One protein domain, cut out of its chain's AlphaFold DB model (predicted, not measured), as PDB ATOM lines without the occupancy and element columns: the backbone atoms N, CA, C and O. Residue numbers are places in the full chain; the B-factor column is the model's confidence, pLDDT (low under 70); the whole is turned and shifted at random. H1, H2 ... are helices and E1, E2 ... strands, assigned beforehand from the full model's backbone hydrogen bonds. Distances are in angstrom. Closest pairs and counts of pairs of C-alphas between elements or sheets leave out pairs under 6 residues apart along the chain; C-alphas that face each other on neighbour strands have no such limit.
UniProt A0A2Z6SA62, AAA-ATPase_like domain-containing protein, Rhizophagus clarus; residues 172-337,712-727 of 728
ATOM      1  N   ASN A 172     -20.257 -49.165  24.503       85.00
ATOM      2  CA  ASN A 172     -19.817 -50.244  25.387       85.00
ATOM      3  C   ASN A 172     -19.504 -49.744  26.806       85.00
ATOM      4  O   ASN A 172     -19.784 -50.457  27.769       85.00
ATOM      5  N   LEU A 173     -18.986 -48.519  26.965       81.00
ATOM      6  CA  LEU A 173     -18.816 -47.896  28.285       81.00
ATOM      7  C   LEU A 173     -20.160 -47.537  28.930       81.00
ATOM      8  O   LEU A 173     -20.322 -47.740  30.129       81.00
ATOM      9  N   SER A 174     -21.147 -47.080  28.156       76.31
ATOM     10  CA  SER A 174     -22.506 -46.819  28.640       76.31
ATOM     11  C   SER A 174     -23.270 -48.104  28.979       76.31
ATOM     12  O   SER A 174     -24.131 -48.072  29.854       76.31
ATOM     13  N   MET A 175     -22.966 -49.217  28.308       81.50
ATOM     14  CA  MET A 175     -23.491 -50.553  28.610       81.50
ATOM     15  C   MET A 175     -22.866 -51.116  29.893       81.50
ATOM     16  O   MET A 175     -23.580 -51.559  30.789       81.50
ATOM     17  N   LEU A 176     -21.537 -51.042  30.012       78.56
ATOM     18  CA  LEU A 176     -20.806 -51.431  31.218       78.56
ATOM     19  C   LEU A 176     -21.226 -50.582  32.427       78.56
ATOM     20  O   LEU A 176     -21.406 -51.116  33.518       78.56
ATOM     21  N   TYR A 177     -21.462 -49.285  32.216       72.94
ATOM     22  CA  TYR A 177     -22.119 -48.411  33.182       72.94
ATOM     23  C   TYR A 177     -23.498 -48.935  33.572       72.94
ATOM     24  O   TYR A 177     -23.699 -49.226  34.740       72.94
ATOM     25  N   ALA A 178     -24.425 -49.101  32.623       70.12
ATOM     26  CA  ALA A 178     -25.806 -49.495  32.912       70.12
ATOM     27  C   ALA A 178     -25.939 -50.867  33.603       70.12
ATOM     28  O   ALA A 178     -26.934 -51.107  34.276       70.12
ATOM     29  N   PHE A 179     -24.945 -51.750  33.461       72.75
ATOM     30  CA  PHE A 179     -24.870 -53.019  34.190       72.75
ATOM     31  C   PHE A 179     -24.299 -52.872  35.611       72.75
ATOM     32  O   PHE A 179     -24.801 -53.492  36.545       72.75
ATOM     33  N   LEU A 180     -23.236 -52.076  35.788       67.31
ATOM     34  CA  LEU A 180     -22.615 -51.829  37.099       67.31
ATOM     35  C   LEU A 180     -23.383 -50.789  37.938       67.31
ATOM     36  O   LEU A 180     -23.143 -50.655  39.138       67.31
ATOM     37  N   ALA A 181     -24.284 -50.041  37.307       55.28
ATOM     38  CA  ALA A 181     -25.163 -49.064  37.921       55.28
ATOM     39  C   ALA A 181     -26.388 -49.745  38.562       55.28
ATOM     40  O   ALA A 181     -27.102 -50.478  37.874       55.28
ATOM     41  N   PRO A 182     -26.729 -49.464  39.835       46.84
ATOM     42  CA  PRO A 182     -28.114 -49.606  40.276       46.84
ATOM     43  C   PRO A 182     -29.058 -48.770  39.384       46.84
ATOM     44  O   PRO A 182     -28.664 -47.697  38.922       46.84
ATOM     45  N   PRO A 183     -30.302 -49.227  39.146       41.41
ATOM     46  CA  PRO A 183     -31.253 -48.523  38.288       41.41
ATOM     47  C   PRO A 183     -31.644 -47.165  38.891       41.41
ATOM     48  O   PRO A 183     -32.120 -47.095  40.025       41.41
ATOM     49  N   SER A 184     -31.464 -46.088  38.123       41.28
ATOM     50  CA  SER A 184     -31.793 -44.710  38.510       41.28
ATOM     51  C   SER A 184     -32.451 -43.929  37.360       41.28
ATOM     52  O   SER A 184     -32.503 -44.378  36.215       41.28
ATOM     53  N   THR A 185     -33.038 -42.773  37.676       36.12
ATOM     54  CA  THR A 185     -33.922 -42.010  36.778       36.12
ATOM     55  C   THR A 185     -33.195 -41.179  35.710       36.12
ATOM     56  O   THR A 185     -32.173 -40.559  35.978       36.12
ATOM     57  N   GLU A 186     -33.816 -41.084  34.526       37.12
ATOM     58  CA  GLU A 186     -33.406 -40.448  33.244       37.12
ATOM     59  C   GLU A 186     -32.855 -38.990  33.243       37.12
ATOM     60  O   GLU A 186     -32.659 -38.409  32.170       37.12
ATOM     61  N   GLU A 187     -32.638 -38.341  34.388       36.75
ATOM     62  CA  GLU A 187     -32.448 -36.880  34.460       36.75
ATOM     63  C   GLU A 187     -30.990 -36.391  34.557       36.75
ATOM     64  O   GLU A 187     -30.732 -35.228  34.239       36.75
ATOM     65  N   GLU A 188     -30.018 -37.243  34.902       40.78
ATOM     66  CA  GLU A 188     -28.608 -36.850  35.127       40.78
ATOM     67  C   GLU A 188     -27.809 -36.682  33.812       40.78
ATOM     68  O   GLU A 188     -26.800 -37.330  33.535       40.78
ATOM     69  N   LYS A 189     -28.296 -35.778  32.953       37.94
ATOM     70  CA  LYS A 189     -27.828 -35.573  31.576       37.94
ATOM     71  C   LYS A 189     -26.490 -34.837  31.487       37.94
ATOM     72  O   LYS A 189     -26.416 -33.610  31.467       37.94
ATOM     73  N   THR A 190     -25.441 -35.634  31.309       38.75
ATOM     74  CA  THR A 190     -24.546 -35.559  30.138       38.75
ATOM     75  C   THR A 190     -24.232 -34.151  29.602       38.75
ATOM     76  O   THR A 190     -24.971 -33.590  28.796       38.75
ATOM     77  N   GLN A 191     -23.053 -33.628  29.943       37.12
ATOM     78  CA  GLN A 191     -22.462 -32.450  29.295       37.12
ATOM     79  C   GLN A 191     -21.200 -32.853  28.512       37.12
ATOM     80  O   GLN A 191     -20.544 -33.839  28.857       37.12
ATOM     81  N   ARG A 192     -20.849 -32.089  27.470       41.44
ATOM     82  CA  ARG A 192     -19.610 -32.247  26.684       41.44
ATOM     83  C   ARG A 192     -18.556 -31.229  27.115       41.44
ATOM     84  O   ARG A 192     -18.902 -30.109  27.490       41.44
ATOM     85  N   LEU A 193     -17.276 -31.593  27.018       40.28
ATOM     86  CA  LEU A 193     -16.208 -30.595  26.993       40.28
ATOM     87  C   LEU A 193     -16.383 -29.756  25.729       40.28
ATOM     88  O   LEU A 193     -16.561 -30.287  24.635       40.28
ATOM     89  N   ILE A 194     -16.361 -28.435  25.889       41.09
ATOM     90  CA  ILE A 194     -16.419 -27.518  24.756       41.09
ATOM     91  C   ILE A 194     -15.018 -27.491  24.145       41.09
ATOM     92  O   ILE A 194     -14.079 -27.025  24.790       41.09
ATOM     93  N   SER A 195     -14.886 -27.985  22.911       42.59
ATOM     94  CA  SER A 195     -13.660 -27.901  22.107       42.59
ATOM     95  C   SER A 195     -13.170 -26.450  22.072       42.59
ATOM     96  O   SER A 195     -13.865 -25.575  21.541       42.59
ATOM     97  N   SER A 196     -12.019 -26.170  22.685       47.38
ATOM     98  CA  SER A 196     -11.633 -24.801  23.031       47.38
ATOM     99  C   SER A 196     -10.146 -24.524  22.838       47.38
ATOM    100  O   SER A 196      -9.290 -25.262  23.308       47.38
ATOM    101  N   ASN A 197      -9.857 -23.375  22.228       54.56
ATOM    102  CA  ASN A 197      -8.520 -22.901  21.869       54.56
ATOM    103  C   ASN A 197      -7.712 -22.316  23.056       54.56
ATOM    104  O   ASN A 197      -6.901 -21.420  22.832       54.56
ATOM    105  N   SER A 198      -7.970 -22.705  24.313       68.81
ATOM    106  CA  SER A 198      -7.190 -22.194  25.455       68.81
ATOM    107  C   SER A 198      -7.250 -23.055  26.720       68.81
ATOM    108  O   SER A 198      -8.307 -23.553  27.125       68.81
ATOM    109  N   TRP A 199      -6.103 -23.126  27.402       74.94
ATOM    110  CA  TRP A 199      -5.898 -23.831  28.671       74.94
ATOM    111  C   TRP A 199      -6.899 -23.428  29.748       74.94
ATOM    112  O   TRP A 199      -7.541 -24.265  30.376       74.94
ATOM    113  N   GLN A 200      -7.110 -22.120  29.911       76.38
ATOM    114  CA  GLN A 200      -8.002 -21.601  30.940       76.38
ATOM    115  C   GLN A 200      -9.458 -22.046  30.732       76.38
ATOM    116  O   GLN A 200     -10.191 -22.184  31.714       76.38
ATOM    117  N   LEU A 201      -9.891 -22.288  29.491       72.38
ATOM    118  CA  LEU A 201     -11.218 -22.833  29.203       72.38
ATOM    119  C   LEU A 201     -11.257 -24.355  29.399       72.38
ATOM    120  O   LEU A 201     -12.205 -24.830  30.016       72.38
ATOM    121  N   MET A 202     -10.202 -25.089  29.024       74.69
ATOM    122  CA  MET A 202     -10.053 -26.517  29.348       74.69
ATOM    123  C   MET A 202     -10.123 -26.764  30.868       74.69
ATOM    124  O   MET A 202     -10.973 -27.525  31.333       74.69
ATOM    125  N   LEU A 203      -9.322 -26.038  31.661       78.12
ATOM    126  CA  LEU A 203      -9.347 -26.063  33.131       78.12
ATOM    127  C   LEU A 203     -10.720 -25.693  33.703       78.12
ATOM    128  O   LEU A 203     -11.181 -26.314  34.660       78.12
ATOM    129  N   ASN A 204     -11.399 -24.690  33.135       77.38
ATOM    130  CA  ASN A 204     -12.743 -24.324  33.581       77.38
ATOM    131  C   ASN A 204     -13.773 -25.420  33.279       77.38
ATOM    132  O   ASN A 204     -14.658 -25.639  34.104       77.38
ATOM    133  N   SER A 205     -13.666 -26.123  32.152       73.06
ATOM    134  CA  SER A 205     -14.561 -27.233  31.813       73.06
ATOM    135  C   SER A 205     -14.282 -28.481  32.661       73.06
ATOM    136  O   SER A 205     -15.227 -29.074  33.182       73.06
ATOM    137  N   LEU A 206     -13.010 -28.821  32.906       78.25
ATOM    138  CA  LEU A 206     -12.608 -29.872  33.852       78.25
ATOM    139  C   LEU A 206     -13.119 -29.572  35.272       78.25
ATOM    140  O   LEU A 206     -13.712 -30.433  35.918       78.25
ATOM    141  N   LYS A 207     -12.986 -28.321  35.729       83.56
ATOM    142  CA  LYS A 207     -13.547 -27.838  36.998       83.56
ATOM    143  C   LYS A 207     -15.059 -28.057  37.090       83.56
ATOM    144  O   LYS A 207     -15.512 -28.579  38.102       83.56
ATOM    145  N   GLN A 208     -15.839 -27.688  36.066       78.25
ATOM    146  CA  GLN A 208     -17.298 -27.896  36.087       78.25
ATOM    147  C   GLN A 208     -17.663 -29.389  36.140       78.25
ATOM    148  O   GLN A 208     -18.598 -29.762  36.848       78.25
ATOM    149  N   ARG A 209     -16.892 -30.262  35.472       74.50
ATOM    150  CA  ARG A 209     -17.048 -31.722  35.598       74.50
ATOM    151  C   ARG A 209     -16.777 -32.208  37.014       74.50
ATOM    152  O   ARG A 209     -17.620 -32.900  37.569       74.50
ATOM    153  N   MET A 210     -15.656 -31.809  37.620       82.00
ATOM    154  CA  MET A 210     -15.319 -32.200  38.994       82.00
ATOM    155  C   MET A 210     -16.332 -31.657  40.016       82.00
ATOM    156  O   MET A 210     -16.677 -32.364  40.957       82.00
ATOM    157  N   MET A 211     -16.866 -30.446  39.808       82.38
ATOM    158  CA  MET A 211     -17.984 -29.908  40.595       82.38
ATOM    159  C   MET A 211     -19.232 -30.791  40.481       82.38
ATOM    160  O   MET A 211     -19.761 -31.205  41.505       82.38
ATOM    161  N   SER A 212     -19.678 -31.101  39.257       76.81
ATOM    162  CA  SER A 212     -20.864 -31.935  39.005       76.81
ATOM    163  C   SER A 212     -20.711 -33.343  39.595       76.81
ATOM    164  O   SER A 212     -21.591 -33.832  40.301       76.81
ATOM    165  N   LEU A 213     -19.535 -33.948  39.391       75.25
ATOM    166  CA  LEU A 213     -19.133 -35.236  39.950       75.25
ATOM    167  C   LEU A 213     -19.246 -35.256  41.481       75.25
ATOM    168  O   LEU A 213     -19.853 -36.155  42.052       75.25
ATOM    169  N   TYR A 214     -18.709 -34.240  42.157       84.94
ATOM    170  CA  TYR A 214     -18.787 -34.146  43.614       84.94
ATOM    171  C   TYR A 214     -20.194 -33.774  44.119       84.94
ATOM    172  O   TYR A 214     -20.553 -34.162  45.229       84.94
ATOM    173  N   GLU A 215     -21.007 -33.052  43.343       82.62
ATOM    174  CA  GLU A 215     -22.369 -32.665  43.746       82.62
ATOM    175  C   GLU A 215     -23.321 -33.877  43.759       82.62
ATOM    176  O   GLU A 215     -24.090 -34.018  44.710       82.62
ATOM    177  N   MET A 216     -23.195 -34.823  42.815       73.56
ATOM    178  CA  MET A 216     -23.911 -36.117  42.874       73.56
ATOM    179  C   MET A 216     -23.573 -36.917  44.149       73.56
ATOM    180  O   MET A 216     -24.424 -37.608  44.707       73.56
ATOM    181  N   HIS A 217     -22.350 -36.775  44.670       77.31
ATOM    182  CA  HIS A 217     -21.896 -37.432  45.902       77.31
ATOM    183  C   HIS A 217     -21.995 -36.550  47.159       77.31
ATOM    184  O   HIS A 217     -21.423 -36.876  48.201       77.31
ATOM    185  N   ARG A 218     -22.737 -35.436  47.106       84.69
ATOM    186  CA  ARG A 218     -22.824 -34.437  48.187       84.69
ATOM    187  C   ARG A 218     -23.264 -34.995  49.545       84.69
ATOM    188  O   ARG A 218     -22.848 -34.448  50.565       84.69
ATOM    189  N   TYR A 219     -24.019 -36.094  49.568       81.25
ATOM    190  CA  TYR A 219     -24.419 -36.817  50.786       81.25
ATOM    191  C   TYR A 219     -23.234 -37.268  51.665       81.25
ATOM    192  O   TYR A 219     -23.389 -37.449  52.871       81.25
ATOM    193  N   ILE A 220     -22.031 -37.399  51.092       84.44
ATOM    194  CA  ILE A 220     -20.791 -37.701  51.823       84.44
ATOM    195  C   ILE A 220     -20.456 -36.611  52.860       84.44
ATOM    196  O   ILE A 220     -19.845 -36.905  53.885       84.44
ATOM    197  N   LEU A 221     -20.882 -35.359  52.643       88.75
ATOM    198  CA  LEU A 221     -20.604 -34.238  53.551       88.75
ATOM    199  C   LEU A 221     -21.333 -34.306  54.901       88.75
ATOM    200  O   LEU A 221     -20.948 -33.561  55.808       88.75
ATOM    201  N   ASP A 222     -22.356 -35.156  55.016       87.56
ATOM    202  CA  ASP A 222     -23.202 -35.291  56.205       87.56
ATOM    203  C   ASP A 222     -22.858 -36.544  57.046       87.56
ATOM    204  O   ASP A 222     -23.330 -36.685  58.178       87.56
ATOM    205  N   ASP A 223     -21.998 -37.440  56.538       85.56
ATOM    206  CA  ASP A 223     -21.513 -38.617  57.269       85.56
ATOM    207  C   ASP A 223     -20.353 -38.250  58.221       85.56
ATOM    208  O   ASP A 223     -19.360 -37.617  57.858       85.56
ATOM    209  N   LYS A 224     -20.469 -38.690  59.478       88.62
ATOM    210  CA  LYS A 224     -19.513 -38.426  60.563       88.62
ATOM    211  C   LYS A 224     -18.188 -39.189  60.425       88.62
ATOM    212  O   LYS A 224     -17.256 -38.874  61.160       88.62
ATOM    213  N   LYS A 225     -18.080 -40.161  59.508       89.56
ATOM    214  CA  LYS A 225     -16.812 -40.850  59.187       89.56
ATOM    215  C   LYS A 225     -15.738 -39.902  58.633       89.56
ATOM    216  O   LYS A 225     -14.550 -40.209  58.717       89.56
ATOM    217  N   PHE A 226     -16.130 -38.777  58.031       90.38
ATOM    218  CA  PHE A 226     -15.219 -37.946  57.246       90.38
ATOM    219  C   PHE A 226     -14.468 -36.917  58.091       90.38
ATOM    220  O   PHE A 226     -15.051 -36.128  58.833       90.38
ATOM    221  N   SER A 227     -13.140 -36.891  57.937       91.19
ATOM    222  CA  SER A 227     -12.293 -35.917  58.628       91.19
ATOM    223  C   SER A 227     -12.592 -34.483  58.169       91.19
ATOM    224  O   SER A 227     -13.022 -34.247  57.034       91.19
ATOM    225  N   HIS A 228     -12.276 -33.495  59.011       89.88
ATOM    226  CA  HIS A 228     -12.385 -32.083  58.631       89.88
ATOM    227  C   HIS A 228     -11.552 -31.747  57.376       89.88
ATOM    228  O   HIS A 228     -11.954 -30.900  56.580       89.88
ATOM    229  N   THR A 229     -10.430 -32.441  57.154       91.25
ATOM    230  CA  THR A 229      -9.592 -32.300  55.954       91.25
ATOM    231  C   THR A 229     -10.293 -32.846  54.709       91.25
ATOM    232  O   THR A 229     -10.339 -32.152  53.695       91.25
ATOM    233  N   ASN A 230     -10.914 -34.028  54.795       91.62
ATOM    234  CA  ASN A 230     -11.667 -34.640  53.692       91.62
ATOM    235  C   ASN A 230     -12.848 -33.735  53.301       91.62
ATOM    236  O   ASN A 230     -13.015 -33.375  52.138       91.62
ATOM    237  N   ILE A 231     -13.605 -33.271  54.301       92.50
ATOM    238  CA  ILE A 231     -14.727 -32.338  54.141       92.50
ATOM    239  C   ILE A 231     -14.265 -31.000  53.533       92.50
ATOM    240  O   ILE A 231     -14.957 -30.432  52.683       92.50
ATOM    241  N   LYS A 232     -13.090 -30.487  53.924       94.44
ATOM    242  CA  LYS A 232     -12.486 -29.275  53.344       94.44
ATOM    243  C   LYS A 232     -12.100 -29.477  51.874       94.44
ATOM    244  O   LYS A 232     -12.366 -28.581  51.075       94.44
ATOM    245  N   PHE A 233     -11.523 -30.627  51.514       95.31
ATOM    246  CA  PHE A 233     -11.185 -30.971  50.130       95.31
ATOM    247  C   PHE A 233     -12.448 -31.060  49.263       95.31
ATOM    248  O   PHE A 233     -12.576 -30.338  48.274       95.31
ATOM    249  N   PHE A 234     -13.437 -31.839  49.702       94.62
ATOM    250  CA  PHE A 234     -14.720 -32.012  49.018       94.62
ATOM    251  C   PHE A 234     -15.419 -30.664  48.762       94.62
ATOM    252  O   PHE A 234     -15.796 -30.338  47.637       94.62
ATOM    253  N   ARG A 235     -15.499 -29.803  49.788       94.44
ATOM    254  CA  ARG A 235     -16.083 -28.452  49.678       94.44
ATOM    255  C   ARG A 235     -15.248 -27.472  48.839       94.44
ATOM    256  O   ARG A 235     -15.779 -26.435  48.449       94.44
ATOM    257  N   LYS A 236     -13.969 -27.751  48.570       95.88
ATOM    258  CA  LYS A 236     -13.107 -26.954  47.674       95.88
ATOM    259  C   LYS A 236     -13.303 -27.360  46.210       95.88
ATOM    260  O   LYS A 236     -13.317 -26.463  45.371       95.88
ATOM    261  N   ILE A 237     -13.561 -28.641  45.920       92.88
ATOM    262  CA  ILE A 237     -14.011 -29.090  44.590       92.88
ATOM    263  C   ILE A 237     -15.387 -28.492  44.258       92.88
ATOM    264  O   ILE A 237     -15.500 -27.776  43.265       92.88
ATOM    265  N   LEU A 238     -16.395 -28.672  45.127       91.06
ATOM    266  CA  LEU A 238     -17.763 -28.152  44.921       91.06
ATOM    267  C   LEU A 238     -17.834 -26.638  44.663       91.06
ATOM    268  O   LEU A 238     -18.710 -26.164  43.947       91.06
ATOM    269  N   LYS A 239     -16.915 -25.857  45.243       93.56
ATOM    270  CA  LYS A 239     -16.840 -24.399  45.042       93.56
ATOM    271  C   LYS A 239     -16.223 -23.982  43.702       93.56
ATOM    272  O   LYS A 239     -16.120 -22.786  43.445       93.56
ATOM    273  N   GLY A 240     -15.797 -24.933  42.872       88.31
ATOM    274  CA  GLY A 240     -15.149 -24.672  41.595       88.31
ATOM    275  C   GLY A 240     -13.718 -24.184  41.758       88.31
ATOM    276  O   GLY A 240     -13.419 -23.012  41.539       88.31
ATOM    277  N   THR A 241     -12.816 -25.101  42.098       89.25
ATOM    278  CA  THR A 241     -11.377 -24.825  42.142       89.25
ATOM    279  C   THR A 241     -10.700 -25.077  40.789       89.25
ATOM    280  O   THR A 241     -10.954 -26.089  40.149       89.25
ATOM    281  N   THR A 242      -9.809 -24.176  40.369       85.75
ATOM    282  CA  THR A 242      -8.860 -24.385  39.249       85.75
ATOM    283  C   THR A 242      -7.457 -24.772  39.734       85.75
ATOM    284  O   THR A 242      -6.513 -24.811  38.958       85.75
ATOM    285  N   ASP A 243      -7.314 -25.012  41.036       90.31
ATOM    286  CA  ASP A 243      -6.080 -25.438  41.698       90.31
ATOM    287  C   ASP A 243      -5.700 -26.860  41.245       90.31
ATOM    288  O   ASP A 243      -6.418 -27.816  41.560       90.31
ATOM    289  N   GLN A 244      -4.595 -26.984  40.500       86.38
ATOM    290  CA  GLN A 244      -4.120 -28.246  39.917       86.38
ATOM    291  C   GLN A 244      -3.991 -29.351  40.976       86.38
ATOM    292  O   GLN A 244      -4.438 -30.465  40.736       86.38
ATOM    293  N   SER A 245      -3.497 -29.046  42.184       89.44
ATOM    294  CA  SER A 245      -3.312 -30.041  43.252       89.44
ATOM    295  C   SER A 245      -4.631 -30.713  43.667       89.44
ATOM    296  O   SER A 245      -4.670 -31.918  43.932       89.44
ATOM    297  N   TYR A 246      -5.737 -29.962  43.657       92.44
ATOM    298  CA  TYR A 246      -7.068 -30.507  43.929       92.44
ATOM    299  C   TYR A 246      -7.653 -31.238  42.717       92.44
ATOM    300  O   TYR A 246      -8.318 -32.249  42.911       92.44
ATOM    301  N   LEU A 247      -7.417 -30.756  41.491       87.69
ATOM    302  CA  LEU A 247      -7.923 -31.394  40.269       87.69
ATOM    303  C   LEU A 247      -7.234 -32.742  40.004       87.69
ATOM    304  O   LEU A 247      -7.930 -33.743  39.850       87.69
ATOM    305  N   THR A 248      -5.899 -32.788  40.070       89.12
ATOM    306  CA  THR A 248      -5.078 -34.008  39.997       89.12
ATOM    307  C   THR A 248      -5.599 -35.097  40.930       89.12
ATOM    308  O   THR A 248      -5.832 -36.225  40.514       89.12
ATOM    309  N   ASN A 249      -5.836 -34.753  42.199       91.00
ATOM    310  CA  ASN A 249      -6.243 -35.720  43.217       91.00
ATOM    311  C   ASN A 249      -7.767 -35.919  43.315       91.00
ATOM    312  O   ASN A 249      -8.215 -36.683  44.173       91.00
ATOM    313  N   ALA A 250      -8.583 -35.255  42.485       89.88
ATOM    314  CA  ALA A 250     -10.042 -35.247  42.631       89.88
ATOM    315  C   ALA A 250     -10.659 -36.647  42.494       89.88
ATOM    316  O   ALA A 250     -11.520 -37.022  43.292       89.88
ATOM    317  N   LEU A 251     -10.203 -37.426  41.512       87.81
ATOM    318  CA  LEU A 251     -10.733 -38.761  41.223       87.81
ATOM    319  C   LEU A 251     -10.309 -39.779  42.288       87.81
ATOM    320  O   LEU A 251     -11.143 -40.504  42.827       87.81
ATOM    321  N   SER A 252      -9.024 -39.766  42.648       90.19
ATOM    322  CA  SER A 252      -8.444 -40.624  43.688       90.19
ATOM    323  C   SER A 252      -9.065 -40.365  45.066       90.19
ATOM    324  O   SER A 252      -9.498 -41.298  45.747       90.19
ATOM    325  N   SER A 253      -9.231 -39.088  45.433       92.75
ATOM    326  CA  SER A 253      -9.904 -38.690  46.677       92.75
ATOM    327  C   SER A 253     -11.369 -39.124  46.690       92.75
ATOM    328  O   SER A 253     -11.851 -39.605  47.711       92.75
ATOM    329  N   LEU A 254     -12.084 -39.018  45.564       89.38
ATOM    330  CA  LEU A 254     -13.479 -39.451  45.494       89.38
ATOM    331  C   LEU A 254     -13.616 -40.977  45.593       89.38
ATOM    332  O   LEU A 254     -14.486 -41.444  46.324       89.38
ATOM    333  N   ALA A 255     -12.730 -41.754  44.962       85.31
ATOM    334  CA  ALA A 255     -12.682 -43.206  45.144       85.31
ATOM    335  C   ALA A 255     -12.423 -43.585  46.618       85.31
ATOM    336  O   ALA A 255     -13.122 -44.443  47.162       85.31
ATOM    337  N   GLN A 256     -11.505 -42.891  47.307       90.56
ATOM    338  CA  GLN A 256     -11.305 -43.041  48.756       90.56
ATOM    339  C   GLN A 256     -12.565 -42.675  49.555       90.56
ATOM    340  O   GLN A 256     -12.901 -43.358  50.529       90.56
ATOM    341  N   PHE A 257     -13.274 -41.607  49.184       89.06
ATOM    342  CA  PHE A 257     -14.472 -41.187  49.907       89.06
ATOM    343  C   PHE A 257     -15.633 -42.168  49.719       89.06
ATOM    344  O   PHE A 257     -16.291 -42.517  50.698       89.06
ATOM    345  N   LEU A 258     -15.832 -42.682  48.506       82.38
ATOM    346  CA  LEU A 258     -16.820 -43.720  48.211       82.38
ATOM    347  C   LEU A 258     -16.486 -45.026  48.939       82.38
ATOM    348  O   LEU A 258     -17.367 -45.603  49.575       82.38
ATOM    349  N   TYR A 259     -15.209 -45.425  48.974       82.44
ATOM    350  CA  TYR A 259     -14.754 -46.551  49.794       82.44
ATOM    351  C   TYR A 259     -15.030 -46.324  51.289       82.44
ATOM    352  O   TYR A 259     -15.528 -47.214  51.967       82.44
ATOM    353  N   THR A 260     -14.780 -45.120  51.811       85.62
ATOM    354  CA  THR A 260     -15.050 -44.778  53.223       85.62
ATOM    355  C   THR A 260     -16.553 -44.788  53.543       85.62
ATOM    356  O   THR A 260     -16.956 -45.133  54.654       85.62
ATOM    357  N   TYR A 261     -17.403 -44.425  52.579       82.19
ATOM    358  CA  TYR A 261     -18.853 -44.402  52.754       82.19
ATOM    359  C   TYR A 261     -19.467 -45.811  52.666       82.19
ATOM    360  O   TYR A 261     -20.155 -46.216  53.607       82.19
ATOM    361  N   PHE A 262     -19.177 -46.551  51.586       77.44
ATOM    362  CA  PHE A 262     -19.792 -47.840  51.228       77.44
ATOM    363  C   PHE A 262     -18.991 -49.094  51.639       77.44
ATOM    364  O   PHE A 262     -19.537 -50.192  51.596       77.44
ATOM    365  N   ASN A 263     -17.716 -48.963  52.028       78.19
ATOM    366  CA  ASN A 263     -16.768 -50.072  52.243       78.19
ATOM    367  C   ASN A 263     -16.605 -50.987  51.009       78.19
ATOM    368  O   ASN A 263     -16.584 -52.216  51.104       78.19
ATOM    369  N   LYS A 264     -16.519 -50.366  49.828       76.81
ATOM    370  CA  LYS A 264     -16.460 -51.020  48.515       76.81
ATOM    371  C   LYS A 264     -15.470 -50.307  47.599       76.81
ATOM    372  O   LYS A 264     -15.325 -49.087  47.660       76.81
ATOM    373  N   ARG A 265     -14.771 -51.071  46.757       79.38
ATOM    374  CA  ARG A 265     -13.800 -50.532  45.793       79.38
ATOM    375  C   ARG A 265     -14.511 -50.007  44.545       79.38
ATOM    376  O   ARG A 265     -15.523 -50.555  44.119       79.38
ATOM    377  N   SER A 266     -13.956 -48.951  43.960       79.50
ATOM    378  CA  SER A 266     -14.551 -48.246  42.823       79.50
ATOM    379  C   SER A 266     -14.056 -48.775  41.475       79.50
ATOM    380  O   SER A 266     -12.854 -48.949  41.293       79.50
ATOM    381  N   ILE A 267     -14.944 -48.974  40.507       80.50
ATOM    382  CA  ILE A 267     -14.595 -49.144  39.091       80.50
ATOM    383  C   ILE A 267     -14.599 -47.767  38.424       80.50
ATOM    384  O   ILE A 267     -15.561 -47.019  38.598       80.50
ATOM    385  N   ILE A 268     -13.543 -47.436  37.673       82.50
ATOM    386  CA  ILE A 268     -13.383 -46.142  37.000       82.50
ATOM    387  C   ILE A 268     -13.434 -46.299  35.471       82.50
ATOM    388  O   ILE A 268     -12.576 -46.967  34.902       82.50
ATOM    389  N   LEU A 269     -14.404 -45.682  34.785       82.88
ATOM    390  CA  LEU A 269     -14.519 -45.745  33.312       82.88
ATOM    391  C   LEU A 269     -14.240 -44.376  32.677       82.88
ATOM    392  O   LEU A 269     -14.902 -43.395  33.024       82.88
ATOM    393  N   ILE A 270     -13.282 -44.328  31.747       80.56
ATOM    394  CA  ILE A 270     -12.758 -43.120  31.098       80.56
ATOM    395  C   ILE A 270     -12.822 -43.284  29.574       80.56
ATOM    396  O   ILE A 270     -12.161 -44.144  28.997       80.56
ATOM    397  N   ASP A 271     -13.622 -42.432  28.935       79.31
ATOM    398  CA  ASP A 271     -13.825 -42.354  27.482       79.31
ATOM    399  C   ASP A 271     -13.128 -41.108  26.941       79.31
ATOM    400  O   ASP A 271     -13.197 -40.052  27.579       79.31
ATOM    401  N   GLU A 272     -12.488 -41.242  25.779       73.88
ATOM    402  CA  GLU A 272     -11.673 -40.200  25.134       73.88
ATOM    403  C   GLU A 272     -10.573 -39.676  26.087       73.88
ATOM    404  O   GLU A 272     -10.396 -38.474  26.287       73.88
ATOM    405  N   TYR A 273      -9.836 -40.601  26.724       77.62
ATOM    406  CA  TYR A 273      -8.781 -40.281  27.709       77.62
ATOM    407  C   TYR A 273      -7.669 -39.371  27.144       77.62
ATOM    408  O   TYR A 273      -6.995 -38.651  27.886       77.62
ATOM    409  N   ASP A 274      -7.510 -39.442  25.828       72.06
ATOM    410  CA  ASP A 274      -6.541 -38.823  24.939       72.06
ATOM    411  C   ASP A 274      -7.048 -37.537  24.263       72.06
ATOM    412  O   ASP A 274      -6.255 -36.812  23.667       72.06
ATOM    413  N   TRP A 275      -8.319 -37.166  24.460       74.81
ATOM    414  CA  TRP A 275      -8.878 -35.861  24.075       74.81
ATOM    415  C   TRP A 275      -8.002 -34.641  24.442       74.81
ATOM    416  O   TRP A 275      -7.985 -33.690  23.655       74.81
ATOM    417  N   PRO A 276      -7.253 -34.608  25.575       70.62
ATOM    418  CA  PRO A 276      -6.367 -33.482  25.869       70.62
ATOM    419  C   PRO A 276      -5.270 -33.287  24.810       70.62
ATOM    420  O   PRO A 276      -4.949 -32.140  24.510       70.62
ATOM    421  N   ILE A 277      -4.763 -34.374  24.206       64.81
ATOM    422  CA  ILE A 277      -3.759 -34.367  23.124       64.81
ATOM    423  C   ILE A 277      -4.343 -33.712  21.870       64.81
ATOM    424  O   ILE A 277      -3.725 -32.834  21.277       64.81
ATOM    425  N   GLU A 278      -5.575 -34.078  21.498       57.00
ATOM    426  CA  GLU A 278      -6.271 -33.532  20.320       57.00
ATOM    427  C   GLU A 278      -6.477 -32.001  20.386       57.00
ATOM    428  O   GLU A 278      -6.806 -31.374  19.382       57.00
ATOM    429  N   HIS A 279      -6.285 -31.386  21.560       61.22
ATOM    430  CA  HIS A 279      -6.566 -29.974  21.820       61.22
ATOM    431  C   HIS A 279      -5.319 -29.122  22.135       61.22
ATOM    432  O   HIS A 279      -5.470 -27.941  22.464       61.22
ATOM    433  N   THR A 280      -4.093 -29.650  22.000       60.34
ATOM    434  CA  THR A 280      -2.860 -28.898  22.319       60.34
ATOM    435  C   THR A 280      -2.406 -27.892  21.254       60.34
ATOM    436  O   THR A 280      -1.499 -27.121  21.534       60.34
ATOM    437  N   GLU A 281      -3.040 -27.789  20.073       52.72
ATOM    438  CA  GLU A 281      -2.610 -26.895  18.962       52.72
ATOM    439  C   GLU A 281      -2.296 -25.429  19.349       52.72
ATOM    440  O   GLU A 281      -1.637 -24.706  18.600       52.72
ATOM    441  N   LYS A 282      -2.875 -24.937  20.452       53.69
ATOM    442  CA  LYS A 282      -2.781 -23.543  20.934       53.69
ATOM    443  C   LYS A 282      -2.593 -23.467  22.451       53.69
ATOM    444  O   LYS A 282      -2.954 -22.469  23.077       53.69
ATOM    445  N   ILE A 283      -2.124 -24.554  23.049       63.00
ATOM    446  CA  ILE A 283      -1.959 -24.718  24.489       63.00
ATOM    447  C   ILE A 283      -0.568 -25.307  24.720       63.00
ATOM    448  O   ILE A 283      -0.096 -26.091  23.906       63.00
ATOM    449  N   ASP A 284       0.092 -24.917  25.806       68.06
ATOM    450  CA  ASP A 284       1.361 -25.531  26.177       68.06
ATOM    451  C   ASP A 284       1.150 -27.030  26.465       68.06
ATOM    452  O   ASP A 284       0.267 -27.402  27.244       68.06
ATOM    453  N   TYR A 285       1.903 -27.884  25.771       69.25
ATOM    454  CA  TYR A 285       1.734 -29.335  25.832       69.25
ATOM    455  C   TYR A 285       2.063 -29.866  27.229       69.25
ATOM    456  O   TYR A 285       1.342 -30.726  27.737       69.25
ATOM    457  N   ASP A 286       3.096 -29.313  27.868       73.00
ATOM    458  CA  ASP A 286       3.606 -29.796  29.151       73.00
ATOM    459  C   ASP A 286       2.598 -29.512  30.279       73.00
ATOM    460  O   ASP A 286       2.296 -30.386  31.087       73.00
ATOM    461  N   ASP A 287       1.965 -28.334  30.260       74.19
ATOM    462  CA  ASP A 287       0.934 -27.911  31.225       74.19
ATOM    463  C   ASP A 287      -0.307 -28.842  31.178       74.19
ATOM    464  O   ASP A 287      -0.904 -29.183  32.207       74.19
ATOM    465  N   VAL A 288      -0.676 -29.312  29.975       74.50
ATOM    466  CA  VAL A 288      -1.780 -30.265  29.752       74.50
ATOM    467  C   VAL A 288      -1.360 -31.691  30.111       74.50
ATOM    468  O   VAL A 288      -2.115 -32.391  30.793       74.50
ATOM    469  N   ASN A 289      -0.167 -32.114  29.683       74.62
ATOM    470  CA  ASN A 289       0.415 -33.412  30.006       74.62
ATOM    471  C   ASN A 289       0.480 -33.608  31.524       74.62
ATOM    472  O   ASN A 289      -0.137 -34.537  32.039       74.62
ATOM    473  N   ASP A 290       1.141 -32.705  32.248       80.50
ATOM    474  CA  ASP A 290       1.429 -32.857  33.673       80.50
ATOM    475  C   ASP A 290       0.161 -32.989  34.517       80.50
ATOM    476  O   ASP A 290       0.100 -33.833  35.419       80.50
ATOM    477  N   LEU A 291      -0.888 -32.214  34.212       82.94
ATOM    478  CA  LEU A 291      -2.163 -32.300  34.926       82.94
ATOM    479  C   LEU A 291      -2.853 -33.651  34.706       82.94
ATOM    480  O   LEU A 291      -3.242 -34.312  35.673       82.94
ATOM    481  N   PHE A 292      -3.042 -34.060  33.449       80.81
ATOM    482  CA  PHE A 292      -3.798 -35.273  33.134       80.81
ATOM    483  C   PHE A 292      -2.988 -36.545  33.425       80.81
ATOM    484  O   PHE A 292      -3.545 -37.481  33.996       80.81
ATOM    485  N   GLN A 293      -1.678 -36.558  33.154       81.00
ATOM    486  CA  GLN A 293      -0.764 -37.637  33.542       81.00
ATOM    487  C   GLN A 293      -0.771 -37.833  35.061       81.00
ATOM    488  O   GLN A 293      -0.998 -38.946  35.535       81.00
ATOM    489  N   SER A 294      -0.611 -36.758  35.843       85.00
ATOM    490  CA  SER A 294      -0.675 -36.841  37.309       85.00
ATOM    491  C   SER A 294      -2.046 -37.311  37.802       85.00
ATOM    492  O   SER A 294      -2.130 -38.090  38.754       85.00
ATOM    493  N   MET A 295      -3.132 -36.870  37.158       85.88
ATOM    494  CA  MET A 295      -4.492 -37.287  37.503       85.88
ATOM    495  C   MET A 295      -4.713 -38.784  37.242       85.88
ATOM    496  O   MET A 295      -5.235 -39.478  38.118       85.88
ATOM    497  N   TYR A 296      -4.275 -39.303  36.091       85.56
ATOM    498  CA  TYR A 296      -4.361 -40.727  35.751       85.56
ATOM    499  C   TYR A 296      -3.428 -41.585  36.624       85.56
ATOM    500  O   TYR A 296      -3.842 -42.641  37.108       85.56
ATOM    501  N   LEU A 297      -2.221 -41.100  36.943       85.50
ATOM    502  CA  LEU A 297      -1.331 -41.710  37.938       85.50
ATOM    503  C   LEU A 297      -2.005 -41.832  39.313       85.50
ATOM    504  O   LEU A 297      -1.929 -42.895  39.923       85.50
ATOM    505  N   SER A 298      -2.728 -40.803  39.776       87.44
ATOM    506  CA  SER A 298      -3.373 -40.804  41.104       87.44
ATOM    507  C   SER A 298      -4.426 -41.907  41.306       87.44
ATOM    508  O   SER A 298      -4.715 -42.284  42.447       87.44
ATOM    509  N   ILE A 299      -5.014 -42.420  40.216       86.19
ATOM    510  CA  ILE A 299      -6.019 -43.494  40.243       86.19
ATOM    511  C   ILE A 299      -5.448 -44.867  39.878       86.19
ATOM    512  O   ILE A 299      -5.890 -45.857  40.449       86.19
ATOM    513  N   ALA A 300      -4.483 -44.937  38.955       83.38
ATOM    514  CA  ALA A 300      -3.990 -46.194  38.380       83.38
ATOM    515  C   ALA A 300      -2.674 -46.707  38.994       83.38
ATOM    516  O   ALA A 300      -2.240 -47.817  38.678       83.38
ATOM    517  N   LYS A 301      -2.032 -45.922  39.867       83.69
ATOM    518  CA  LYS A 301      -0.836 -46.326  40.609       83.69
ATOM    519  C   LYS A 301      -1.145 -46.465  42.101       83.69
ATOM    520  O   LYS A 301      -1.603 -45.519  42.732       83.69
ATOM    521  N   ASP A 302      -0.869 -47.653  42.638       76.44
ATOM    522  CA  ASP A 302      -0.847 -47.985  44.070       76.44
ATOM    523  C   ASP A 302      -2.123 -47.584  44.854       76.44
ATOM    524  O   ASP A 302      -2.073 -47.224  46.031       76.44
ATOM    525  N   ASN A 303      -3.293 -47.638  44.198       84.25
ATOM    526  CA  ASN A 303      -4.562 -47.143  44.739       84.25
ATOM    527  C   ASN A 303      -5.500 -48.276  45.199       84.25
ATOM    528  O   ASN A 303      -6.277 -48.826  44.417       84.25
ATOM    529  N   ASP A 304      -5.477 -48.585  46.496       85.88
ATOM    530  CA  ASP A 304      -6.311 -49.625  47.124       85.88
ATOM    531  C   ASP A 304      -7.822 -49.321  47.179       85.88
ATOM    532  O   ASP A 304      -8.607 -50.192  47.567       85.88
ATOM    533  N   TYR A 305      -8.265 -48.117  46.805       84.75
ATOM    534  CA  TYR A 305      -9.689 -47.752  46.769       84.75
ATOM    535  C   TYR A 305     -10.339 -48.063  45.412       84.75
ATOM    536  O   TYR A 305     -11.568 -48.065  45.294       84.75
ATOM    537  N   VAL A 306      -9.530 -48.364  44.391       83.81
ATOM    538  CA  VAL A 306      -9.969 -48.683  43.029       83.81
ATOM    539  C   VAL A 306      -9.934 -50.196  42.800       83.81
ATOM    540  O   VAL A 306      -8.943 -50.868  43.073       83.81
ATOM    541  N   HIS A 307     -11.028 -50.758  42.289       82.31
ATOM    542  CA  HIS A 307     -11.108 -52.159  41.877       82.31
ATOM    543  C   HIS A 307     -10.532 -52.347  40.475       82.31
ATOM    544  O   HIS A 307      -9.691 -53.220  40.269       82.31
ATOM    545  N   LYS A 308     -10.993 -51.528  39.522       84.75
ATOM    546  CA  LYS A 308     -10.599 -51.618  38.117       84.75
ATOM    547  C   LYS A 308     -10.769 -50.285  37.394       84.75
ATOM    548  O   LYS A 308     -11.606 -49.479  37.786       84.75
ATOM    549  N   ILE A 309     -10.005 -50.066  36.333       85.44
ATOM    550  CA  ILE A 309     -10.049 -48.881  35.478       85.44
ATOM    551  C   ILE A 309     -10.122 -49.331  34.024       85.44
ATOM    552  O   ILE A 309      -9.407 -50.255  33.622       85.44
ATOM    553  N   LEU A 310     -10.959 -48.652  33.249       86.75
ATOM    554  CA  LEU A 310     -11.061 -48.781  31.805       86.75
ATOM    555  C   LEU A 310     -10.839 -47.417  31.154       86.75
ATOM    556  O   LEU A 310     -11.713 -46.560  31.214       86.75
ATOM    557  N   PHE A 311      -9.694 -47.238  30.510       84.31
ATOM    558  CA  PHE A 311      -9.455 -46.170  29.550       84.31
ATOM    559  C   PHE A 311      -9.851 -46.669  28.156       84.31
ATOM    560  O   PHE A 311      -9.496 -47.787  27.774       84.31
ATOM    561  N   VAL A 312     -10.535 -45.850  27.360       82.88
ATOM    562  CA  VAL A 312     -10.705 -46.099  25.921       82.88
ATOM    563  C   VAL A 312     -10.407 -44.840  25.118       82.88
ATOM    564  O   VAL A 312     -10.686 -43.725  25.556       82.88
ATOM    565  N   GLY A 313      -9.820 -45.026  23.937       76.50
ATOM    566  CA  GLY A 313      -9.311 -43.921  23.126       76.50
ATOM    567  C   GLY A 313      -8.904 -44.341  21.718       76.50
ATOM    568  O   GLY A 313      -9.352 -45.369  21.192       76.50
ATOM    569  N   LEU A 314      -8.099 -43.501  21.090       74.00
ATOM    570  CA  LEU A 314      -7.447 -43.654  19.797       74.00
ATOM    571  C   LEU A 314      -5.946 -43.977  19.950       74.00
ATOM    572  O   LEU A 314      -5.482 -44.953  19.357       74.00
ATOM    573  N   PHE A 315      -5.211 -43.170  20.719       68.62
ATOM    574  CA  PHE A 315      -3.749 -43.213  20.855       68.62
ATOM    575  C   PHE A 315      -3.281 -44.386  21.751       68.62
ATOM    576  O   PHE A 315      -4.008 -44.771  22.665       68.62
ATOM    577  N   PRO A 316      -2.094 -44.988  21.521       65.50
ATOM    578  CA  PRO A 316      -1.506 -46.013  22.397       65.50
ATOM    579  C   PRO A 316      -0.692 -45.421  23.566       65.50
ATOM    580  O   PRO A 316      -0.344 -44.240  23.549       65.50
ATOM    581  N   ILE A 317      -0.344 -46.259  24.558       56.47
ATOM    582  CA  ILE A 317       0.371 -45.857  25.793       56.47
ATOM    583  C   ILE A 317       1.644 -45.060  25.493       56.47
ATOM    584  O   ILE A 317       1.806 -43.959  26.006       56.47
ATOM    585  N   ASP A 318       2.520 -45.586  24.640       51.34
ATOM    586  CA  ASP A 318       3.874 -45.040  24.458       51.34
ATOM    587  C   ASP A 318       3.921 -43.789  23.561       51.34
ATOM    588  O   ASP A 318       4.971 -43.172  23.401       51.34
ATOM    589  N   GLN A 319       2.781 -43.403  22.977       46.88
ATOM    590  CA  GLN A 319       2.640 -42.206  22.135       46.88
ATOM    591  C   GLN A 319       1.754 -41.138  22.787       46.88
ATOM    592  O   GLN A 319       1.930 -39.949  22.535       46.88
ATOM    593  N   ALA A 320       0.841 -41.538  23.674       49.47
ATOM    594  CA  ALA A 320       0.195 -40.641  24.618       49.47
ATOM    595  C   ALA A 320       1.096 -40.481  25.855       49.47
ATOM    596  O   ALA A 320       0.931 -41.214  26.828       49.47
ATOM    597  N   SER A 321       2.015 -39.502  25.862       52.44
ATOM    598  CA  SER A 321       2.946 -39.240  26.993       52.44
ATOM    599  C   SER A 321       2.257 -39.173  28.367       52.44
ATOM    600  O   SER A 321       2.833 -39.569  29.379       52.44
ATOM    601  N   PHE A 322       0.982 -38.786  28.355       54.38
ATOM    602  CA  PHE A 322      -0.040 -38.860  29.397       54.38
ATOM    603  C   PHE A 322      -0.131 -40.199  30.158       54.38
ATOM    604  O   PHE A 322      -0.662 -40.223  31.267       54.38
ATOM    605  N   LEU A 323       0.352 -41.309  29.589       55.66
ATOM    606  CA  LEU A 323       0.425 -42.628  30.231       55.66
ATOM    607  C   LEU A 323       1.866 -43.122  30.461       55.66
ATOM    608  O   LEU A 323       2.065 -44.226  30.969       55.66
ATOM    609  N   SER A 324       2.888 -42.320  30.153       56.16
ATOM    610  CA  SER A 324       4.269 -42.677  30.489       56.16
ATOM    611  C   SER A 324       4.434 -42.812  32.014       56.16
ATOM    612  O   SER A 324       3.893 -42.032  32.801       56.16
ATOM    613  N   GLY A 325       5.122 -43.872  32.452       59.00
ATOM    614  CA  GLY A 325       5.244 -44.242  33.868       59.00
ATOM    615  C   GLY A 325       4.062 -45.029  34.464       59.00
ATOM    616  O   GLY A 325       4.134 -45.420  35.633       59.00
ATOM    617  N   LEU A 326       2.998 -45.315  33.698       65.19
ATOM    618  CA  LEU A 326       1.886 -46.181  34.120       65.19
ATOM    619  C   LEU A 326       2.126 -47.670  33.804       65.19
ATOM    620  O   LEU A 326       1.315 -48.337  33.167       65.19
ATOM    621  N   ASN A 327       3.206 -48.233  34.352       60.78
ATOM    622  CA  ASN A 327       3.619 -49.641  34.179       60.78
ATOM    623  C   ASN A 327       2.537 -50.682  34.593       60.78
ATOM    624  O   ASN A 327       2.621 -51.870  34.258       60.78
ATOM    625  N   ASN A 328       1.512 -50.241  35.331       67.94
ATOM    626  CA  ASN A 328       0.386 -51.049  35.801       67.94
ATOM    627  C   ASN A 328      -0.825 -51.053  34.846       67.94
ATOM    628  O   ASN A 328      -1.763 -51.811  35.089       67.94
ATOM    629  N   VAL A 329      -0.820 -50.257  33.771       78.12
ATOM    630  CA  VAL A 329      -1.844 -50.328  32.716       78.12
ATOM    631  C   VAL A 329      -1.543 -51.511  31.791       78.12
ATOM    632  O   VAL A 329      -0.389 -51.832  31.507       78.12
ATOM    633  N   GLU A 330      -2.588 -52.200  31.344       80.75
ATOM    634  CA  GLU A 330      -2.531 -53.244  30.318       80.75
ATOM    635  C   GLU A 330      -3.220 -52.754  29.040       80.75
ATOM    636  O   GLU A 330      -4.315 -52.192  29.097       80.75
ATOM    637  N   HIS A 331      -2.567 -52.915  27.887       78.75
ATOM    638  CA  HIS A 331      -3.032 -52.362  26.612       78.75
ATOM    639  C   HIS A 331      -3.656 -53.441  25.726       78.75
ATOM    640  O   HIS A 331      -3.034 -54.457  25.437       78.75
ATOM    641  N   PHE A 332      -4.871 -53.180  25.247       80.06
ATOM    642  CA  PHE A 332      -5.663 -54.063  24.395       80.06
ATOM    643  C   PHE A 332      -5.966 -53.398  23.040       80.06
ATOM    644  O   PHE A 332      -7.113 -53.005  22.785       80.06
ATOM    645  N   PRO A 333      -4.972 -53.227  22.148       75.19
ATOM    646  CA  PRO A 333      -5.192 -52.704  20.800       75.19
ATOM    647  C   PRO A 333      -6.014 -53.652  19.926       75.19
ATOM    648  O   PRO A 333      -6.221 -54.817  20.263       75.19
ATOM    649  N   MET A 334      -6.482 -53.162  18.774       74.94
ATOM    650  CA  MET A 334      -7.338 -53.955  17.879       74.94
ATOM    651  C   MET A 334      -6.650 -55.230  17.349       74.94
ATOM    652  O   MET A 334      -7.317 -56.215  17.035       74.94
ATOM    653  N   HIS A 335      -5.316 -55.224  17.300       60.12
ATOM    654  CA  HIS A 335      -4.477 -56.298  16.777       60.12
ATOM    655  C   HIS A 335      -3.806 -57.174  17.858       60.12
ATOM    656  O   HIS A 335      -2.921 -57.957  17.516       60.12
ATOM    657  N   ILE A 336      -4.155 -57.049  19.150       58.84
ATOM    658  CA  ILE A 336      -3.511 -57.834  20.226       58.84
ATOM    659  C   ILE A 336      -3.654 -59.340  19.971       58.84
ATOM    660  O   ILE A 336      -4.760 -59.795  19.680       58.84
ATOM    661  N   LEU A 337      -2.563 -60.119  20.056       49.84
ATOM    662  CA  LEU A 337      -2.607 -61.575  19.839       49.84
ATOM    663  C   LEU A 337      -3.635 -62.278  20.748       49.84
ATOM    664  O   LEU A 337      -3.935 -61.789  21.840       49.84
ATOM    665  N   MET A 712     -29.435 -44.875  45.950       26.81
ATOM    666  CA  MET A 712     -28.017 -45.105  45.557       26.81
ATOM    667  C   MET A 712     -27.796 -44.548  44.128       26.81
ATOM    668  O   MET A 712     -28.647 -44.758  43.273       26.81
ATOM    669  N   ILE A 713     -26.714 -43.795  43.869       30.34
ATOM    670  CA  ILE A 713     -26.543 -42.966  42.644       30.34
ATOM    671  C   ILE A 713     -25.177 -43.210  41.977       30.34
ATOM    672  O   ILE A 713     -24.211 -43.580  42.650       30.34
ATOM    673  N   VAL A 714     -25.121 -43.017  40.655       26.69
ATOM    674  CA  VAL A 714     -24.042 -43.421  39.735       26.69
ATOM    675  C   VAL A 714     -23.767 -42.298  38.714       26.69
ATOM    676  O   VAL A 714     -24.537 -41.353  38.616       26.69
ATOM    677  N   VAL A 715     -22.649 -42.356  37.982       29.44
ATOM    678  CA  VAL A 715     -22.097 -41.214  37.220       29.44
ATOM    679  C   VAL A 715     -21.974 -41.502  35.719       29.44
ATOM    680  O   VAL A 715     -21.303 -42.460  35.359       29.44
ATOM    681  N   SER A 716     -22.467 -40.625  34.829       28.00
ATOM    682  CA  SER A 716     -22.143 -40.671  33.385       28.00
ATOM    683  C   SER A 716     -22.166 -39.289  32.707       28.00
ATOM    684  O   SER A 716     -23.168 -38.578  32.736       28.00
ATOM    685  N   VAL A 717     -21.051 -38.872  32.081       28.42
ATOM    686  CA  VAL A 717     -20.883 -37.515  31.507       28.42
ATOM    687  C   VAL A 717     -20.045 -37.508  30.210       28.42
ATOM    688  O   VAL A 717     -18.830 -37.316  30.221       28.42
ATOM    689  N   LEU A 718     -20.703 -37.698  29.070       27.77
ATOM    690  CA  LEU A 718     -20.110 -38.004  27.758       27.77
ATOM    691  C   LEU A 718     -19.357 -36.833  27.066       27.77
ATOM    692  O   LEU A 718     -19.894 -36.180  26.173       27.77
ATOM    693  N   SER A 719     -18.117 -36.576  27.499       37.75
ATOM    694  CA  SER A 719     -16.874 -36.526  26.679       37.75
ATOM    695  C   SER A 719     -15.715 -36.150  27.614       37.75
ATOM    696  O   SER A 719     -15.840 -35.164  28.339       37.75
ATOM    697  N   ASN A 720     -14.661 -36.962  27.722       42.16
ATOM    698  CA  ASN A 720     -13.897 -37.121  28.975       42.16
ATOM    699  C   ASN A 720     -14.838 -37.542  30.112       42.16
ATOM    700  O   ASN A 720     -15.201 -36.784  31.025       42.16
ATOM    701  N   LEU A 721     -15.292 -38.781  29.969       37.19
ATOM    702  CA  LEU A 721     -16.057 -39.519  30.962       37.19
ATOM    703  C   LEU A 721     -15.156 -39.822  32.174       37.19
ATOM    704  O   LEU A 721     -13.990 -40.147  31.984       37.19
ATOM    705  N   VAL A 722     -15.686 -39.761  33.399       40.12
ATOM    706  CA  VAL A 722     -15.091 -40.464  34.549       40.12
ATOM    707  C   VAL A 722     -16.217 -41.018  35.415       40.12
ATOM    708  O   VAL A 722     -16.742 -40.337  36.292       40.12
ATOM    709  N   ILE A 723     -16.625 -42.249  35.128       47.62
ATOM    710  CA  ILE A 723     -17.621 -42.986  35.919       47.62
ATOM    711  C   ILE A 723     -16.914 -43.559  37.133       47.62
ATOM    712  O   ILE A 723     -15.895 -44.202  36.932       47.62
ATOM    713  N   ILE A 724     -17.427 -43.377  38.352       47.84
ATOM    714  CA  ILE A 724     -16.883 -44.029  39.555       47.84
ATOM    715  C   ILE A 724     -17.990 -44.874  40.200       47.84
ATOM    716  O   ILE A 724     -18.850 -44.352  40.904       47.84
ATOM    717  N   ALA A 725     -17.993 -46.179  39.919       38.84
ATOM    718  CA  ALA A 725     -19.029 -47.116  40.357       38.84
ATOM    719  C   ALA A 725     -18.544 -47.986  41.530       38.84
ATOM    720  O   ALA A 725     -17.569 -48.725  41.403       38.84
ATOM    721  N   SER A 726     -19.227 -47.917  42.672       30.02
ATOM    722  CA  SER A 726     -18.974 -48.784  43.834       30.02
ATOM    723  C   SER A 726     -19.482 -50.201  43.556       30.02
ATOM    724  O   SER A 726     -20.675 -50.368  43.319       30.02
ATOM    725  N   THR A 727     -18.625 -51.226  43.625       28.25
ATOM    726  CA  THR A 727     -19.066 -52.614  43.393       28.25
ATOM    727  C   THR A 727     -20.055 -53.097  44.460       28.25
ATOM    728  O   THR A 727     -19.848 -52.872  45.654       28.25
TER     729      THR A 727
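AT A GLANCE: This is residues 172 to 337 and 712 to 727 of the 728 residues of the protein "AAA-ATPase_like domain-containing protein" of Rhizophagus clarus (UniProt A0A2Z6SA62). A small sheet of three strands, E2, E1 and E4, has H1 alone over one face and H6 over the opposite face, while H8 grazes it; H2, H4 and H5 pack beyond H6 and H8, away from the sheet. The three longest helices, H2, H6 and H8, run the same way at shallow tilts. The printed part has 182 residues, with eight named helices and four named strands in the order H1 H2 H3 H4 H5 H6 E1 H7 H8 E2 E3 E4. The sheet, in the order E2 E1 E4, is mixed, and the class is mixed, helices and strands. The whole is compact, with a radius of gyration of the C-alphas of 16.0 A and spans of 44 by 40 by 34 A.

HOW THE PARTS SIT: The inner strand E1, residues 266 to 271, is parallel to E2, residues 306 to 313, at 6 degrees, with N 268 and O 308 2.8 A apart. On its other side E4, residues 723 to 726, is antiparallel at 164 degrees, with N 267 and O 725 2.8 A apart. H1, residues 172 to 180, is on the sheet over E1 and E4 at a height of 9.4 A. H6, residues 250 to 262, is on the opposite face at a height of 8.8 A. The hub H8, residues 285 to 300, only grazes the sheet with its residues 296 to 300. E1, H7 at residues 275 to 278, H8 and E2 form a strand-helix-strand unit, two parallel neighbour strands with helices between, and its crossover is right-handed. H8 touches H6 at a shallow tilt of 18 degrees, the closest C-alphas being those of Ser 252 and Ile 299, 5.1 A apart. H8 also touches H7, with C-alphas 276 and 288 closest at 6.8 A, and H5, residues 244 to 248, with C-alphas 248 and 295 closest at 4.2 A. H4, residues 228 to 238, touches H5, with C-alphas 237 and 246 closest at 7.1 A. H2, residues 199 to 216, touches H4 at a steep tilt of 59 degrees, with C-alphas 211 and 238 closest at 4.7 A. H3, residues 218 to 222, is close to but not clearly touching H4, with C-alphas 221 and 231 closest at 6.2 A. E3, residues 329 to 331, pairs with no named strand and is near E2, with 7 pairs of C-alphas within 10 A. Each O i to N i+4 pair is within hydrogen-bond range in H1, H2, H4, H5 and H6; H8 has 10 of 12, H3 has 0 of 1 but 2 of 2 O i to N i+3 pairs, and H7 is too short for an i+4 pair.

IN THESE COORDINATES: H1 begins at C-alpha 172, (-19.817, -50.244, 25.387). H2 is 26.0 A long, H8 21.8 A, E2 20.5 A, H6 18.1 A and E1 16.4 A. E4 ends at C-alpha 726, (-18.974, -48.784, 43.834).

THE WHOLE: The C-alphas of Lys 224 and Leu 337, the two farthest apart, are 49.8 A from each other. Residues 338 to 711 are not printed, and C-alphas 337 and 712 are 39.7 A apart across this cut. The links H1 to H2 and E2 to E3 are long. The mean pLDDT of the printed part is 71.2, and 61 residues are under 70, among them 180 to 198 and 712 to 727.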